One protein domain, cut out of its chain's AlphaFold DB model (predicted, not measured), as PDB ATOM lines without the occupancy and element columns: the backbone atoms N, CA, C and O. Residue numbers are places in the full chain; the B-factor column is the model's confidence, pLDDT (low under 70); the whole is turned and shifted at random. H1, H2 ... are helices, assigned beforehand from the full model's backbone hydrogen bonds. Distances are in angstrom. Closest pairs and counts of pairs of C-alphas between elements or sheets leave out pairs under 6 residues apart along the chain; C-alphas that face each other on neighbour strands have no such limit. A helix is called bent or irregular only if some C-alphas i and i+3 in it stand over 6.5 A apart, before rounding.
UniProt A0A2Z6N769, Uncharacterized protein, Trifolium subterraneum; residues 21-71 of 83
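AT A GLANCE: This is residues 21 to 71 of the 83 residues of an uncharacterized protein of Trifolium subterraneum (UniProt A0A2Z6N769). A long helix, H3, sticks out with residues 59 to 69, and with residues 70 and 71 after it, as a single arm from a small compact body. In that body H1 and the shorter H2 pack on each other, crossed at a steep tilt, and the first turn of H3 meets H2. The printed part has 51 residues with three named helices, in the order H1, H2, H3, and no named strand; the class is all helix. The whole is only just compact, close to loose, with a radius of gyration of the C-alphas of 11.5 A. It spans 34 by 23 by 17 A, only just elongated, and the arm of H3 makes the length.

IN THESE COORDINATES: The longest helix is H3, residues 54 to 69, which measures 22.7 A from C-alpha 54 at (-16.372, -6.364, 7.137) to C-alpha 69 at (3.799, 3.241, 3.245). H1, residues 21 to 33, begins with C-alpha 21 at (-16.919, -7.715, -6.546) and is 18.1 A long. Between them along the chain comes H2, residues 39 to 46, 10.7 A long. No helix is bent or irregular.

HOW THE PARTS SIT: H3 touches H2 with residues 54 to 55 alone. The closest C-alphas of the two are those of Val 54 and Ala 44, 6.1 A apart. The lines of H2 and H3 stand at 72 degrees, only just about perpendicular. H2 also touches H1, with 11 pairs of C-alphas within 8 A. The closest C-alphas of H1 and H2 are those of Ala 29 and Ile 43, 5.3 A apart. These two helices run opposite ways at a steep tilt of 46 degrees, and their centres are 9.3 A apart. H1 and H3 are close but not clearly touching: their closest C-alphas, those of Phe 26 and Val 54, are 7.9 A apart. Their lines are about perpendicular, at 86 degrees. In H1, H2 and H3 every O i to N i+4 pair is within hydrogen-bond range.

THE WHOLE: Residues 59 to 71, of which 59 to 69 belong to H3, stand free. Without them the body has 38 residues, spans 22 by 17 by 15 A and has a radius of gyration of 8.6 A. The two C-alphas farthest apart are those of Gln 45 and Gly 71, at 34.4 A. The first and last printed C-alphas, of Lys 21 and Gly 71, are 27.6 A apart. The link from H1 to H2, with 5 residues, is tight, and the link from H2 to H3, with 7 residues, is short. The printed part has no cut. The mean pLDDT of the printed part of this model is 88.8, and no printed residue is under 70.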
ATOM      1  N   LYS A  21     -15.544  -8.236  -6.641       89.19
ATOM      2  CA  LYS A  21     -16.919  -7.715  -6.546       89.19
ATOM      3  C   LYS A  21     -17.214  -7.233  -5.121       89.19
ATOM      4  O   LYS A  21     -17.672  -6.106  -4.958       89.19
ATOM      5  N   GLN A  22     -16.894  -8.050  -4.118       89.94
ATOM      6  CA  GLN A  22     -17.100  -7.718  -2.705       89.94
ATOM      7  C   GLN A  22     -16.249  -6.522  -2.268       89.94
ATOM      8  O   GLN A  22     -16.749  -5.652  -1.564       89.94
ATOM      9  N   GLN A  23     -15.004  -6.428  -2.742       90.06
ATOM     10  CA  GLN A  23     -14.142  -5.265  -2.492       90.06
ATOM     11  C   GLN A  23     -14.766  -3.977  -3.046       90.06
ATOM     12  O   GLN A  23     -14.923  -3.002  -2.321       90.06
ATOM     13  N   LYS A  24     -15.241  -3.995  -4.299       90.50
ATOM     14  CA  LYS A  24     -15.931  -2.836  -4.890       90.50
ATOM     15  C   LYS A  24     -17.209  -2.455  -4.138       90.50
ATOM     16  O   LYS A  24     -17.502  -1.269  -4.008       90.50
ATOM     17  N   GLN A  25     -17.980  -3.437  -3.668       92.44
ATOM     18  CA  GLN A  25     -19.167  -3.188  -2.841       92.44
ATOM     19  C   GLN A  25     -18.785  -2.543  -1.507       92.44
ATOM     20  O   GLN A  25     -19.448  -1.599  -1.083       92.44
ATOM     21  N   PHE A  26     -17.703  -3.010  -0.880       92.56
ATOM     22  CA  PHE A  26     -17.169  -2.421   0.342       92.56
ATOM     23  C   PHE A  26     -16.758  -0.965   0.126       92.56
ATOM     24  O   PHE A  26     -17.229  -0.101   0.861       92.56
ATOM     25  N   ASP A  27     -15.966  -0.673  -0.909       90.88
ATOM     26  CA  ASP A  27     -15.511   0.689  -1.210       90.88
ATOM     27  C   ASP A  27     -16.695   1.629  -1.466       90.88
ATOM     28  O   ASP A  27     -16.774   2.721  -0.901       90.88
ATOM     29  N   ALA A  28     -17.666   1.186  -2.271       93.62
ATOM     30  CA  ALA A  28     -18.875   1.955  -2.541       93.62
ATOM     31  C   ALA A  28     -19.685   2.216  -1.260       93.62
ATOM     32  O   ALA A  28     -20.132   3.338  -1.026       93.62
ATOM     33  N   ALA A  29     -19.852   1.204  -0.409       92.88
ATOM     34  CA  ALA A  29     -20.565   1.341   0.854       92.88
ATOM     35  C   ALA A  29     -19.819   2.254   1.841       92.88
ATOM     36  O   ALA A  29     -20.453   3.057   2.528       92.88
ATOM     37  N   TRP A  30     -18.487   2.187   1.878       92.50
ATOM     38  CA  TRP A  30     -17.643   3.050   2.701       92.50
ATOM     39  C   TRP A  30     -17.840   4.522   2.340       92.50
ATOM     40  O   TRP A  30     -18.142   5.338   3.214       92.50
ATOM     41  N   VAL A  31     -17.798   4.857   1.047       93.38
ATOM     42  CA  VAL A  31     -18.038   6.224   0.552       93.38
ATOM     43  C   VAL A  31     -19.373   6.786   1.056       93.38
ATOM     44  O   VAL A  31     -19.447   7.956   1.419       93.38
ATOM     45  N   ILE A  32     -20.418   5.959   1.145       91.56
ATOM     46  CA  ILE A  32     -21.776   6.397   1.513       91.56
ATOM     47  C   ILE A  32     -22.007   6.395   3.039       91.56
ATOM     48  O   ILE A  32     -22.909   7.079   3.538       91.56
ATOM     49  N   HIS A  33     -21.279   5.578   3.805       90.62
ATOM     50  CA  HIS A  33     -21.643   5.258   5.192       90.62
ATOM     51  C   HIS A  33     -20.576   5.551   6.250       90.62
ATOM     52  O   HIS A  33     -20.930   5.501   7.426       90.62
ATOM     53  N   HIS A  34     -19.338   5.893   5.881       87.19
ATOM     54  CA  HIS A  34     -18.230   6.089   6.831       87.19
ATOM     55  C   HIS A  34     -18.452   7.177   7.899       87.19
ATOM     56  O   HIS A  34     -17.806   7.134   8.938       87.19
ATOM     57  N   ASP A  35     -19.385   8.106   7.693       89.88
ATOM     58  CA  ASP A  35     -19.695   9.173   8.661       89.88
ATOM     59  C   ASP A  35     -20.870   8.849   9.602       89.88
ATOM     60  O   ASP A  35     -21.312   9.689  10.389       89.88
ATOM     61  N   LYS A  36     -21.443   7.645   9.514       89.50
ATOM     62  CA  LYS A  36     -22.610   7.250  10.317       89.50
ATOM     63  C   LYS A  36     -22.170   6.541  11.607       89.50
ATOM     64  O   LYS A  36     -21.115   5.935  11.626       89.50
ATOM     65  N   PRO A  37     -22.950   6.547  12.700       87.25
ATOM     66  CA  PRO A  37     -22.585   5.803  13.915       87.25
ATOM     67  C   PRO A  37     -22.643   4.271  13.735       87.25
ATOM     68  O   PRO A  37     -22.007   3.531  14.478       87.25
ATOM     69  N   ASP A  38     -23.378   3.793  12.731       89.19
ATOM     70  CA  ASP A  38     -23.651   2.389  12.417       89.19
ATOM     71  C   ASP A  38     -22.985   1.938  11.098       89.19
ATOM     72  O   ASP A  38     -23.548   1.159  10.327       89.19
ATOM     73  N   ILE A  39     -21.772   2.442  10.828       90.00
ATOM     74  CA  ILE A  39     -20.993   2.181   9.598       90.00
ATOM     75  C   ILE A  39     -20.943   0.689   9.279       90.00
ATOM     76  O   ILE A  39     -21.287   0.270   8.178       90.00
ATOM     77  N   TRP A  40     -20.513  -0.118  10.250       90.38
ATOM     78  CA  TRP A  40     -20.236  -1.535  10.036       90.38
ATOM     79  C   TRP A  40     -21.487  -2.320   9.682       90.38
ATOM     80  O   TRP A  40     -21.432  -3.166   8.800       90.38
ATOM     81  N   GLU A  41     -22.614  -2.006  10.319       90.44
ATOM     82  CA  GLU A  41     -23.894  -2.648  10.032       90.44
ATOM     83  C   GLU A  41     -24.385  -2.284   8.625       90.44
ATOM     84  O   GLU A  41     -24.802  -3.152   7.862       90.44
ATOM     85  N   LYS A  42     -24.246  -1.016   8.230       89.62
ATOM     86  CA  LYS A  42     -24.625  -0.556   6.890       89.62
ATOM     87  C   LYS A  42     -23.737  -1.123   5.786       89.62
ATOM     88  O   LYS A  42     -24.239  -1.500   4.732       89.62
ATOM     89  N   ILE A  43     -22.428  -1.214   6.014       90.62
ATOM     90  CA  ILE A  43     -21.509  -1.834   5.053       90.62
ATOM     91  C   ILE A  43     -21.753  -3.348   4.989       90.62
ATOM     92  O   ILE A  43     -21.797  -3.906   3.898       90.62
ATOM     93  N   ALA A  44     -21.996  -4.005   6.124       91.44
ATOM     94  CA  ALA A  44     -22.361  -5.422   6.186       91.44
ATOM     95  C   ALA A  44     -23.634  -5.752   5.395       91.44
ATOM     96  O   ALA A  44     -23.718  -6.828   4.811       91.44
ATOM     97  N   GLN A  45     -24.601  -4.833   5.350       90.06
ATOM     98  CA  GLN A  45     -25.810  -4.968   4.531       90.06
ATOM     99  C   GLN A  45     -25.554  -4.752   3.031       90.06
ATOM    100  O   GLN A  45     -26.305  -5.269   2.208       90.06
ATOM    101  N   ALA A  46     -24.526  -3.984   2.665       88.88
ATOM    102  CA  ALA A  46     -24.223  -3.637   1.277       88.88
ATOM    103  C   ALA A  46     -23.279  -4.633   0.572       88.88
ATOM    104  O   ALA A  46     -23.227  -4.658  -0.660       88.88
ATOM    105  N   VAL A  47     -22.520  -5.430   1.332       89.38
ATOM    106  CA  VAL A  47     -21.575  -6.420   0.795       89.38
ATOM    107  C   VAL A  47     -22.180  -7.823   0.851       89.38
ATOM    108  O   VAL A  47     -22.474  -8.341   1.930       89.38
ATOM    109  N   ASP A  48     -22.300  -8.466  -0.313       84.75
ATOM    110  CA  ASP A  48     -22.862  -9.816  -0.436       84.75
ATOM    111  C   ASP A  48     -22.063 -10.843   0.390       84.75
ATOM    112  O   ASP A  48     -20.837 -10.950   0.259       84.75
ATOM    113  N   ASP A  49     -22.771 -11.626   1.212       77.56
ATOM    114  CA  ASP A  49     -22.260 -12.767   1.989       77.56
ATOM    115  C   ASP A  49     -21.055 -12.472   2.913       77.56
ATOM    116  O   ASP A  49     -20.309 -13.383   3.280       77.56
ATOM    117  N   LYS A  50     -20.844 -11.209   3.324       77.94
ATOM    118  CA  LYS A  50     -19.685 -10.794   4.152       77.94
ATOM    119  C   LYS A  50     -20.011 -10.002   5.414       77.94
ATOM    120  O   LYS A  50     -19.102  -9.457   6.038       77.94
ATOM    121  N   SER A  51     -21.270 -10.008   5.844       73.19
ATOM    122  CA  SER A  51     -21.773  -9.223   6.982       73.19
ATOM    123  C   SER A  51     -20.912  -9.300   8.262       73.19
ATOM    124  O   SER A  51     -20.610  -8.271   8.864       73.19
ATOM    125  N   ALA A  52     -20.425 -10.486   8.643       73.88
ATOM    126  CA  ALA A  52     -19.608 -10.660   9.850       73.88
ATOM    127  C   ALA A  52     -18.116 -10.292   9.677       73.88
ATOM    128  O   ALA A  52     -17.411 -10.086  10.663       73.88
ATOM    129  N   GLU A  53     -17.612 -10.210   8.442       84.56
ATOM    130  CA  GLU A  53     -16.172 -10.101   8.145       84.56
ATOM    131  C   GLU A  53     -15.718  -8.679   7.778       84.56
ATOM    132  O   GLU A  53     -14.518  -8.428   7.660       84.56
ATOM    133  N   VAL A  54     -16.648  -7.731   7.618       89.19
ATOM    134  CA  VAL A  54     -16.372  -6.364   7.137       89.19
ATOM    135  C   VAL A  54     -15.334  -5.628   7.991       89.19
ATOM    136  O   VAL A  54     -14.422  -4.997   7.459       89.19
ATOM    137  N   LYS A  55     -15.443  -5.719   9.320       88.75
ATOM    138  CA  LYS A  55     -14.514  -5.032  10.228       88.75
ATOM    139  C   LYS A  55     -13.097  -5.606  10.138       88.75
ATOM    140  O   LYS A  55     -12.132  -4.854  10.073       88.75
ATOM    141  N   ILE A  56     -12.985  -6.934  10.072       89.75
ATOM    142  CA  ILE A  56     -11.700  -7.638   9.936       89.75
ATOM    143  C   ILE A  56     -11.040  -7.273   8.604       89.75
ATOM    144  O   ILE A  56      -9.831  -7.062   8.538       89.75
ATOM    145  N   TYR A  57     -11.834  -7.182   7.535       90.00
ATOM    146  CA  TYR A  57     -11.349  -6.749   6.231       90.00
ATOM    147  C   TYR A  57     -10.754  -5.339   6.283       90.00
ATOM    148  O   TYR A  57      -9.634  -5.136   5.820       90.00
ATOM    149  N   TYR A  58     -11.450  -4.393   6.920       91.75
ATOM    150  CA  TYR A  58     -10.938  -3.038   7.105       91.75
ATOM    151  C   TYR A  58      -9.638  -3.000   7.920       91.75
ATOM    152  O   TYR A  58      -8.692  -2.322   7.533       91.75
ATOM    153  N   GLU A  59      -9.556  -3.744   9.025       91.81
ATOM    154  CA  GLU A  59      -8.340  -3.800   9.850       91.81
ATOM    155  C   GLU A  59      -7.130  -4.293   9.043       91.81
ATOM    156  O   GLU A  59      -6.067  -3.669   9.077       91.81
ATOM    157  N   LYS A  60      -7.316  -5.342   8.234       90.31
ATOM    158  CA  LYS A  60      -6.289  -5.840   7.309       90.31
ATOM    159  C   LYS A  60      -5.940  -4.835   6.213       90.31
ATOM    160  O   LYS A  60      -4.777  -4.739   5.833       90.31
ATOM    161  N   LEU A  61      -6.916  -4.083   5.706       90.69
ATOM    162  CA  LEU A  61      -6.682  -3.029   4.718       90.69
ATOM    163  C   LEU A  61      -5.806  -1.914   5.296       90.69
ATOM    164  O   LEU A  61      -4.841  -1.503   4.659       90.69
ATOM    165  N   VAL A  62      -6.084  -1.482   6.526       91.81
ATOM    166  CA  VAL A  62      -5.265  -0.492   7.237       91.81
ATOM    167  C   VAL A  62      -3.848  -1.018   7.479       91.81
ATOM    168  O   VAL A  62      -2.882  -0.278   7.305       91.81
ATOM    169  N   GLU A  63      -3.704  -2.281   7.875       90.38
ATOM    170  CA  GLU A  63      -2.392  -2.909   8.062       90.38
ATOM    171  C   GLU A  63      -1.603  -2.989   6.748       90.38
ATOM    172  O   GLU A  63      -0.427  -2.626   6.708       90.38
ATOM    173  N   LEU A  64      -2.257  -3.386   5.655       87.19
ATOM    174  CA  LEU A  64      -1.649  -3.426   4.328       87.19
ATOM    175  C   LEU A  64      -1.175  -2.037   3.884       87.19
ATOM    176  O   LEU A  64      -0.044  -1.915   3.424       87.19
ATOM    177  N   ILE A  65      -1.994  -0.994   4.057       90.50
ATOM    178  CA  ILE A  65      -1.625   0.391   3.715       90.50
ATOM    179  C   ILE A  65      -0.388   0.827   4.504       90.50
ATOM    180  O   ILE A  65       0.569   1.312   3.908       90.50
ATOM    181  N   LYS A  66      -0.349   0.569   5.816       91.25
ATOM    182  CA  LYS A  66       0.829   0.870   6.647       91.25
ATOM    183  C   LYS A  66       2.079   0.147   6.156       91.25
ATOM    184  O   LYS A  66       3.158   0.731   6.135       91.25
ATOM    185  N   ASN A  67       1.943  -1.112   5.748       87.06
ATOM    186  CA  ASN A  67       3.056  -1.883   5.201       87.06
ATOM    187  C   ASN A  67       3.529  -1.321   3.853       87.06
ATOM    188  O   ASN A  67       4.735  -1.269   3.620       87.06
ATOM    189  N   ILE A  68       2.611  -0.867   2.993       86.69
ATOM    190  CA  ILE A  68       2.937  -0.190   1.727       86.69
ATOM    191  C   ILE A  68       3.705   1.104   2.005       86.69
ATOM    192  O   ILE A  68       4.781   1.307   1.451       86.69
ATOM    193  N   GLU A  69       3.188   1.953   2.893       89.31
ATOM    194  CA  GLU A  69       3.799   3.241   3.245       89.31
ATOM    195  C   GLU A  69       5.174   3.078   3.905       89.31
ATOM    196  O   GLU A  69       6.076   3.879   3.667       89.31
ATOM    197  N   ALA A  70       5.364   2.015   4.690       90.44
ATOM    198  CA  ALA A  70       6.646   1.678   5.301       90.44
ATOM    199  C   ALA A  70       7.665   1.069   4.318       90.44
ATOM    200  O   ALA A  70       8.803   0.819   4.710       90.44
ATOM    201  N   GLY A  71       7.282   0.792   3.065       85.50
ATOM    202  CA  GLY A  71       8.135   0.092   2.100       85.50
ATOM    203  C   GLY A  71       8.326  -1.399   2.408       85.50
ATOM    204  O   GLY A  71       9.237  -2.026   1.878       85.50
TER     205      GLY A  71